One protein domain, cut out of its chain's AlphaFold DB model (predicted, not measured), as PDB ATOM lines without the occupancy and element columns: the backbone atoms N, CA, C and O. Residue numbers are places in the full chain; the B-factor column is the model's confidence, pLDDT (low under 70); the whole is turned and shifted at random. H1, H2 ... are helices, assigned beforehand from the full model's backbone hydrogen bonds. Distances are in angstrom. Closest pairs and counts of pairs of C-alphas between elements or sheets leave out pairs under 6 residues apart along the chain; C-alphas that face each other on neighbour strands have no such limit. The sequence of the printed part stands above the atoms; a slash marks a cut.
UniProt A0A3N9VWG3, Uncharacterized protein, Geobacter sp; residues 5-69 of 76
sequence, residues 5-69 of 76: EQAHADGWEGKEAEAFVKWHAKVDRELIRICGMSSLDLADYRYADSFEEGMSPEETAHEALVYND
ATOM      1  N   GLU A   5     161.152 180.676 216.268       92.75
ATOM      2  CA  GLU A   5     160.433 181.552 215.337       92.75
ATOM      3  C   GLU A   5     160.995 182.977 215.371       92.75
ATOM      4  O   GLU A   5     161.143 183.591 214.316       92.75
ATOM      5  N   GLN A   6     161.359 183.475 216.559       90.88
ATOM      6  CA  GLN A   6     162.033 184.767 216.709       90.88
ATOM      7  C   GLN A   6     163.437 184.728 216.097       90.88
ATOM      8  O   GLN A   6     163.762 185.603 215.304       90.88
ATOM      9  N   ALA A   7     164.207 183.662 216.344       92.38
ATOM     10  CA  ALA A   7     165.524 183.470 215.732       92.38
ATOM     11  C   ALA A   7     165.470 183.561 214.200       92.38
ATOM     12  O   ALA A   7     166.256 184.280 213.588       92.38
ATOM     13  N   HIS A   8     164.505 182.877 213.579       93.12
ATOM     14  CA  HIS A   8     164.313 182.940 212.131       93.12
ATOM     15  C   HIS A   8     163.884 184.331 211.648       93.12
ATOM     16  O   HIS A   8     164.326 184.769 210.587       93.12
ATOM     17  N   ALA A   9     163.027 185.029 212.400       92.75
ATOM     18  CA  ALA A   9     162.616 186.393 212.066       92.75
ATOM     19  C   ALA A   9     163.792 187.384 212.121       92.75
ATOM     20  O   ALA A   9     163.861 188.287 211.289       92.75
ATOM     21  N   ASP A  10     164.733 187.155 213.037       90.31
ATOM     22  CA  ASP A  10     165.947 187.957 213.213       90.31
ATOM     23  C   ASP A  10     167.077 187.555 212.241       90.31
ATOM     24  O   ASP A  10     168.163 188.130 212.272       90.31
ATOM     25  N   GLY A  11     166.820 186.605 211.334       93.19
ATOM     26  CA  GLY A  11     167.732 186.223 210.252       93.19
ATOM     27  C   GLY A  11     168.675 185.064 210.570       93.19
ATOM     28  O   GLY A  11     169.513 184.725 209.735       93.19
ATOM     29  N   TRP A  12     168.534 184.420 211.730       92.56
ATOM     30  CA  TRP A  12     169.256 183.187 212.031       92.56
ATOM     31  C   TRP A  12     168.639 182.016 211.273       92.56
ATOM     32  O   TRP A  12     167.421 181.861 211.244       92.56
ATOM     33  N   GLU A  13     169.463 181.125 210.724       93.06
ATOM     34  CA  GLU A  13     168.967 179.983 209.958       93.06
ATOM     35  C   GLU A  13     169.560 178.650 210.428       93.06
ATOM     36  O   GLU A  13     170.667 178.554 210.967       93.06
ATOM     37  N   GLY A  14     168.794 177.576 210.216       94.00
ATOM     38  CA  GLY A  14     169.244 176.202 210.412       94.00
ATOM     39  C   GLY A  14     169.831 175.929 211.802       94.00
ATOM     40  O   GLY A  14     169.197 176.162 212.829       94.00
ATOM     41  N   LYS A  15     171.054 175.386 211.829       93.62
ATOM     42  CA  LYS A  15     171.717 174.967 213.075       93.62
ATOM     43  C   LYS A  15     172.140 176.140 213.953       93.62
ATOM     44  O   LYS A  15     172.255 175.960 215.163       93.62
ATOM     45  N   GLU A  16     172.394 177.299 213.357       93.50
ATOM     46  CA  GLU A  16     172.822 178.492 214.087       93.50
ATOM     47  C   GLU A  16     171.650 179.063 214.883       93.50
ATOM     48  O   GLU A  16     171.802 179.305 216.077       93.50
ATOM     49  N   ALA A  17     170.449 179.105 214.291       95.06
ATOM     50  CA  ALA A  17     169.221 179.458 215.005       95.06
ATOM     51  C   ALA A  17     168.966 178.536 216.211       95.06
ATOM     52  O   ALA A  17     168.716 179.000 217.324       95.06
ATOM     53  N   GLU A  18     169.090 177.216 216.035       95.44
ATOM     54  CA  GLU A  18     168.939 176.268 217.146       95.44
ATOM     55  C   GLU A  18     170.004 176.448 218.237       95.44
ATOM     56  O   GLU A  18     169.715 176.254 219.423       95.44
ATOM     57  N   ALA A  19     171.242 176.756 217.847       96.44
ATOM     58  CA  ALA A  19     172.345 176.971 218.774       96.44
ATOM     59  C   ALA A  19     172.140 178.256 219.584       96.44
ATOM     60  O   ALA A  19     172.241 178.202 220.812       96.44
ATOM     61  N   PHE A  20     171.769 179.351 218.916       96.75
ATOM     62  CA  PHE A  20     171.462 180.625 219.550       96.75
ATOM     63  C   PHE A  20     170.305 180.481 220.536       96.75
ATOM     64  O   PHE A  20     170.469 180.796 221.707       96.75
ATOM     65  N   VAL A  21     169.179 179.881 220.134       96.81
ATOM     66  CA  VAL A  21     168.019 179.668 221.024       96.81
ATOM     67  C   VAL A  21     168.391 178.839 222.256       96.81
ATOM     68  O   VAL A  21     168.004 179.170 223.378       96.81
ATOM     69  N   LYS A  22     169.169 177.762 222.086       97.06
ATOM     70  CA  LYS A  22     169.622 176.924 223.214       97.06
ATOM     71  C   LYS A  22     170.575 177.666 224.143       97.06
ATOM     72  O   LYS A  22     170.542 177.424 225.349       97.06
ATOM     73  N   TRP A  23     171.452 178.504 223.599       97.75
ATOM     74  CA  TRP A  23     172.348 179.349 224.382       97.75
ATOM     75  C   TRP A  23     171.560 180.441 225.116       97.75
ATOM     76  O   TRP A  23     171.687 180.565 226.331       97.75
ATOM     77  N   HIS A  24     170.643 181.117 224.430       96.88
ATOM     78  CA  HIS A  24     169.808 182.180 224.973       96.88
ATOM     79  C   HIS A  24     168.896 181.670 226.102       96.88
ATOM     80  O   HIS A  24     168.720 182.332 227.121       96.88
ATOM     81  N   ALA A  25     168.372 180.447 225.990       97.44
ATOM     82  CA  ALA A  25     167.615 179.815 227.072       97.44
ATOM     83  C   ALA A  25     168.462 179.557 228.338       97.44
ATOM     84  O   ALA A  25     167.914 179.470 229.440       97.44
ATOM     85  N   LYS A  26     169.790 179.416 228.208       97.94
ATOM     86  CA  LYS A  26     170.702 179.346 229.362       97.94
ATOM     87  C   LYS A  26     170.939 180.730 229.958       97.94
ATOM     88  O   LYS A  26     170.925 180.825 231.176       97.94
ATOM     89  N   VAL A  27     171.078 181.771 229.134       97.44
ATOM     90  CA  VAL A  27     171.169 183.165 229.610       97.44
ATOM     91  C   VAL A  27     169.933 183.508 230.442       97.44
ATOM     92  O   VAL A  27     170.063 183.917 231.588       97.44
ATOM     93  N   ASP A  28     168.735 183.214 229.926       97.38
ATOM     94  CA  ASP A  28     167.475 183.402 230.658       97.38
ATOM     95  C   ASP A  28     167.460 182.662 231.999       97.38
ATOM     96  O   ASP A  28     166.951 183.179 232.989       97.38
ATOM     97  N   ARG A  29     168.016 181.446 232.061       97.31
ATOM     98  CA  ARG A  29     168.105 180.699 233.320       97.31
ATOM     99  C   ARG A  29     169.001 181.409 234.334       97.31
ATOM    100  O   ARG A  29     168.644 181.429 235.510       97.31
ATOM    101  N   GLU A  30     170.133 181.956 233.901       97.19
ATOM    102  CA  GLU A  30     171.042 182.700 234.779       97.19
ATOM    103  C   GLU A  30     170.420 184.022 235.238       97.19
ATOM    104  O   GLU A  30     170.425 184.304 236.434       97.19
ATOM    105  N   LEU A  31     169.775 184.773 234.339       96.00
ATOM    106  CA  LEU A  31     169.023 185.982 234.694       96.00
ATOM    107  C   LEU A  31     167.942 185.676 235.741       96.00
ATOM    108  O   LEU A  31     167.905 186.293 236.806       96.00
ATOM    109  N   ILE A  32     167.129 184.640 235.507       96.06
ATOM    110  CA  ILE A  32     166.088 184.218 236.452       96.06
ATOM    111  C   ILE A  32     166.704 183.797 237.791       96.06
ATOM    112  O   ILE A  32     166.131 184.075 238.842       96.06
ATOM    113  N   ARG A  33     167.870 183.140 237.782       95.44
ATOM    114  CA  ARG A  33     168.577 182.751 239.009       95.44
ATOM    115  C   ARG A  33     169.059 183.965 239.807       95.44
ATOM    116  O   ARG A  33     168.993 183.914 241.032       95.44
ATOM    117  N   ILE A  34     169.558 185.003 239.138       93.75
ATOM    118  CA  ILE A  34     170.162 186.180 239.778       93.75
ATOM    119  C   ILE A  34     169.089 187.165 240.257       93.75
ATOM    120  O   ILE A  34     169.111 187.576 241.414       93.75
ATOM    121  N   CYS A  35     168.142 187.531 239.391       92.62
ATOM    122  CA  CYS A  35     167.182 188.607 239.662       92.62
ATOM    123  C   CYS A  35     165.707 188.195 239.542       92.62
ATOM    124  O   CYS A  35     164.821 189.007 239.814       92.62
ATOM    125  N   GLY A  36     165.413 186.954 239.144       94.12
ATOM    126  CA  GLY A  36     164.040 186.472 238.955       94.12
ATOM    127  C   GLY A  36     163.365 186.940 237.662       94.12
ATOM    128  O   GLY A  36     162.180 186.665 237.478       94.12
ATOM    129  N   MET A  37     164.093 187.620 236.775       94.25
ATOM    130  CA  MET A  37     163.596 188.150 235.501       94.25
ATOM    131  C   MET A  37     164.238 187.423 234.316       94.25
ATOM    132  O   MET A  37     165.347 186.908 234.431       94.25
ATOM    133  N   SER A  38     163.547 187.364 233.179       95.19
ATOM    134  CA  SER A  38     164.110 186.869 231.916       95.19
ATOM    135  C   SER A  38     164.582 188.023 231.034       95.19
ATOM    136  O   SER A  38     164.288 189.184 231.312       95.19
ATOM    137  N   SER A  39     165.250 187.723 229.922       93.56
ATOM    138  CA  SER A  39     165.684 188.745 228.965       93.56
ATOM    139  C   SER A  39     164.537 189.586 228.398       93.56
ATOM    140  O   SER A  39     164.773 190.705 227.963       93.56
ATOM    141  N   LEU A  40     163.305 189.058 228.388       92.12
ATOM    142  CA  LEU A  40     162.119 189.757 227.883       92.12
ATOM    143  C   LEU A  40     161.583 190.807 228.861       92.12
ATOM    144  O   LEU A  40     160.782 191.651 228.469       92.12
ATOM    145  N   ASP A  41     161.979 190.713 230.128       93.25
ATOM    146  CA  ASP A  41     161.580 191.643 231.182       93.25
ATOM    147  C   ASP A  41     162.595 192.789 231.332       93.25
ATOM    148  O   ASP A  41     162.300 193.806 231.960       93.25
ATOM    149  N   LEU A  42     163.789 192.618 230.757       90.62
ATOM    150  CA  LEU A  42     164.882 193.583 230.754       90.62
ATOM    151  C   LEU A  42     164.862 194.427 229.473       90.62
ATOM    152  O   LEU A  42     164.238 194.068 228.473       90.62
ATOM    153  N   ALA A  43     165.558 195.563 229.496       90.25
ATOM    154  CA  ALA A  43     165.833 196.323 228.286       90.25
ATOM    155  C   ALA A  43     166.647 195.479 227.300       90.25
ATOM    156  O   ALA A  43     167.441 194.620 227.698       90.25
ATOM    157  N   ASP A  44     166.443 195.762 226.013       89.25
ATOM    158  CA  ASP A  44     167.113 195.043 224.939       89.25
ATOM    159  C   ASP A  44     168.635 195.157 225.086       89.25
ATOM    160  O   ASP A  44     169.189 196.246 225.249       89.25
ATOM    161  N   TYR A  45     169.290 194.002 225.065       94.25
ATOM    162  CA  TYR A  45     170.729 193.861 225.216       94.25
ATOM    163  C   TYR A  45     171.279 193.118 223.999       94.25
ATOM    164  O   TYR A  45     170.578 192.363 223.328       94.25
ATOM    165  N   ARG A  46     172.567 193.311 223.723       94.94
ATOM    166  CA  ARG A  46     173.294 192.747 222.576       94.94
ATOM    167  C   ARG A  46     173.569 191.235 222.690       94.94
ATOM    168  O   ARG A  46     174.706 190.783 222.594       94.94
ATOM    169  N   TYR A  47     172.526 190.431 222.894       95.56
ATOM    170  CA  TYR A  47     172.638 188.976 223.043       95.56
ATOM    171  C   TYR A  47     173.209 188.293 221.795       95.56
ATOM    172  O   TYR A  47     173.949 187.322 221.927       95.56
ATOM    173  N   ALA A  48     172.883 188.800 220.601       95.31
ATOM    174  CA  ALA A  48     173.424 188.295 219.340       95.31
ATOM    175  C   ALA A  48     174.952 188.446 219.289       95.31
ATOM    176  O   ALA A  48     175.649 187.447 219.127       95.31
ATOM    177  N   ASP A  49     175.463 189.656 219.545       96.69
ATOM    178  CA  ASP A  49     176.904 189.932 219.564       96.69
ATOM    179  C   ASP A  49     177.623 189.045 220.591       96.69
ATOM    180  O   ASP A  49     178.612 188.392 220.273       96.69
ATOM    181  N   SER A  50     177.087 188.938 221.814       97.00
ATOM    182  CA  SER A  50     177.672 188.084 222.857       97.00
ATOM    183  C   SER A  50     177.739 186.606 222.455       97.00
ATOM    184  O   SER A  50     178.691 185.912 222.812       97.00
ATOM    185  N   PHE A  51     176.751 186.110 221.707       96.94
ATOM    186  CA  PHE A  51     176.777 184.744 221.194       96.94
ATOM    187  C   PHE A  51     177.845 184.555 220.110       96.94
ATOM    188  O   PHE A  51     178.584 183.570 220.157       96.94
ATOM    189  N   GLU A  52     177.953 185.488 219.162       96.12
ATOM    190  CA  GLU A  52     178.954 185.444 218.086       96.12
ATOM    191  C   GLU A  52     180.388 185.586 218.614       96.12
ATOM    192  O   GLU A  52     181.302 184.913 218.131       96.12
ATOM    193  N   GLU A  53     180.583 186.392 219.658       96.62
ATOM    194  CA  GLU A  53     181.854 186.535 220.378       96.62
ATOM    195  C   GLU A  53     182.190 185.308 221.247       96.62
ATOM    196  O   GLU A  53     183.305 185.190 221.762       96.62
ATOM    197  N   GLY A  54     181.256 184.360 221.387       96.38
ATOM    198  CA  GLY A  54     181.446 183.125 222.143       96.38
ATOM    199  C   GLY A  54     181.420 183.318 223.660       96.38
ATOM    200  O   GLY A  54     181.983 182.489 224.381       96.38
ATOM    201  N   MET A  55     180.779 184.382 224.151       97.56
ATOM    202  CA  MET A  55     180.625 184.632 225.584       97.56
ATOM    203  C   MET A  55     179.807 183.525 226.255       97.56
ATOM    204  O   MET A  55     178.880 182.935 225.675       97.56
ATOM    205  N   SER A  56     180.138 183.229 227.513       97.56
ATOM    206  CA  SER A  56     179.352 182.269 228.276       97.56
ATOM    207  C   SER A  56     177.988 182.858 228.668       97.56
ATOM    208  O   SER A  56     177.869 184.064 228.884       97.56
ATOM    209  N   PRO A  57     176.943 182.019 228.815       97.69
ATOM    210  CA  PRO A  57     175.630 182.501 229.231       97.69
ATOM    211  C   PRO A  57     175.615 183.243 230.573       97.69
ATOM    212  O   PRO A  57     174.797 184.136 230.760       97.69
ATOM    213  N   GLU A  58     176.499 182.862 231.498       96.88
ATOM    214  CA  GLU A  58     176.627 183.491 232.814       96.88
ATOM    215  C   GLU A  58     177.237 184.890 232.696       96.88
ATOM    216  O   GLU A  58     176.635 185.851 233.169       96.88
ATOM    217  N   GLU A  59     178.366 185.029 231.993       96.75
ATOM    218  CA  GLU A  59     178.987 186.337 231.734       96.75
ATOM    219  C   GLU A  59     178.012 187.280 231.021       96.75
ATOM    220  O   GLU A  59     177.839 188.422 231.436       96.75
ATOM    221  N   THR A  60     177.309 186.793 229.995       97.44
ATOM    222  CA  THR A  60     176.294 187.584 229.289       97.44
ATOM    223  C   THR A  60     175.136 187.990 230.196       97.44
ATOM    224  O   THR A  60     174.675 189.123 230.102       97.44
ATOM    225  N   ALA A  61     174.655 187.104 231.074       96.50
ATOM    226  CA  ALA A  61     173.592 187.444 232.016       96.50
ATOM    227  C   ALA A  61     174.031 188.554 232.985       96.50
ATOM    228  O   ALA A  61     173.274 189.494 233.218       96.50
ATOM    229  N   HIS A  62     175.261 188.489 233.499       94.75
ATOM    230  CA  HIS A  62     175.824 189.548 234.336       94.75
ATOM    231  C   HIS A  62     175.948 190.876 233.578       94.75
ATOM    232  O   HIS A  62     175.455 191.891 234.063       94.75
ATOM    233  N   GLU A  63     176.524 190.871 232.377       95.50
ATOM    234  CA  GLU A  63     176.661 192.078 231.548       95.50
ATOM    235  C   GLU A  63     175.299 192.692 231.189       95.50
ATOM    236  O   GLU A  63     175.130 193.909 231.255       95.50
ATOM    237  N   ALA A  64     174.301 191.862 230.865       95.50
ATOM    238  CA  ALA A  64     172.944 192.321 230.578       95.50
ATOM    239  C   ALA A  64     172.299 193.002 231.795       95.50
ATOM    240  O   ALA A  64     171.613 194.013 231.651       95.50
ATOM    241  N   LEU A  65     172.538 192.484 233.000       94.06
ATOM    242  CA  LEU A  65     172.062 193.086 234.245       94.06
ATOM    243  C   LEU A  65     172.803 194.383 234.586       94.06
ATOM    244  O   LEU A  65     172.150 195.353 234.961       94.06
ATOM    245  N   VAL A  66     174.127 194.446 234.388       93.06
ATOM    246  CA  VAL A  66     174.905 195.693 234.528       93.06
ATOM    247  C   VAL A  66     174.380 196.757 233.563       93.06
ATOM    248  O   VAL A  66     174.159 197.897 233.965       93.06
ATOM    249  N   TYR A  67     174.116 196.386 232.307       92.88
ATOM    250  CA  TYR A  67     173.537 197.283 231.302       92.88
ATOM    251  C   TYR A  67     172.146 197.807 231.695       92.88
ATOM    252  O   TYR A  67     171.769 198.910 231.309       92.88
ATOM    253  N   ASN A  68     171.394 197.032 232.478       91.25
ATOM    254  CA  ASN A  68     170.075 197.390 233.000       91.25
ATOM    255  C   ASN A  68     170.130 198.101 234.369       91.25
ATOM    256  O   ASN A  68     169.108 198.168 235.055       91.25
ATOM    257  N   ASP A  69     171.301 198.605 234.780       89.12
ATOM    258  CA  ASP A  69     171.534 199.261 236.077       89.12
ATOM    259  C   ASP A  69     171.096 198.395 237.279       89.12
ATOM    260  O   ASP A  69     170.668 198.901 238.322       89.12
TER     261      ASP A  69
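What this domain is: This is residues 5 to 69 of the 76 residues of an uncharacterized protein of Geobacter sp (UniProt A0A3N9VWG3). One long helix, H2, makes the longest axis of this domain, and three shorter helices pack on it: H1 folds back on its first part, while H3 and then H4 cross it farther along. After H2, a long stretch with no named element, residues 36 to 46, folds back to H3. The printed part has 65 residues with four named helices, in the order H1, H2, H3, H4, and no named strand; the class is all helix. The whole is compact, with a radius of gyration of the C-alphas of 11.3 A, and elongated, spanning 33 by 21 by 17 A.

Where its parts are: H1, residues 5 to 9, begins at C-alpha 5 at (160.433, 181.552, 215.337) and is 6.2 A long from first to last C-alpha. H2, residues 14 to 35, is 31.8 A long and begins at C-alpha 14 at (169.244, 176.202, 210.412). H3, residues 47 to 52, is 8.8 A long. H4, residues 57 to 67, is 15.1 A long and ends at C-alpha 67 at (173.537, 197.283, 231.302).

How they stand to each other: H2 is the hub, touching the three other helices. With residues 17 to 21 alone it touches H1; the closest C-alphas, of Ala 7 and Ala 17, are 5.5 A apart. With residues 20 to 24 alone it touches H3, at a steep tilt of 52 degrees, opposite ways; the closest C-alphas, of Phe 20 and Phe 51, are 6.9 A apart. With residues 23 to 31 alone it touches H4, at a steep tilt of 61 degrees, the same way; the closest C-alphas, of Val 27 and Pro 57, are 4.5 A apart. H3 and H4 are close but not clearly touching, with the C-alphas of Ser 50 and Thr 60 closest at 6.6 A. H1 is apart from H3 and H4. Every O i to N i+4 pair is within hydrogen-bond range in H1, H3 and H4, and 17 of 18 are in H2.

The domain as a whole: The two C-alphas farthest apart, of Gly 14 and Asp 69, are 34.6 A apart. The printed part has no cut. The link from H2 to H3, 11 residues, is long; those from H1 to H2 and from H3 to H4 are tight. The mean pLDDT of the printed part is 94.8, and no printed residue is under 70.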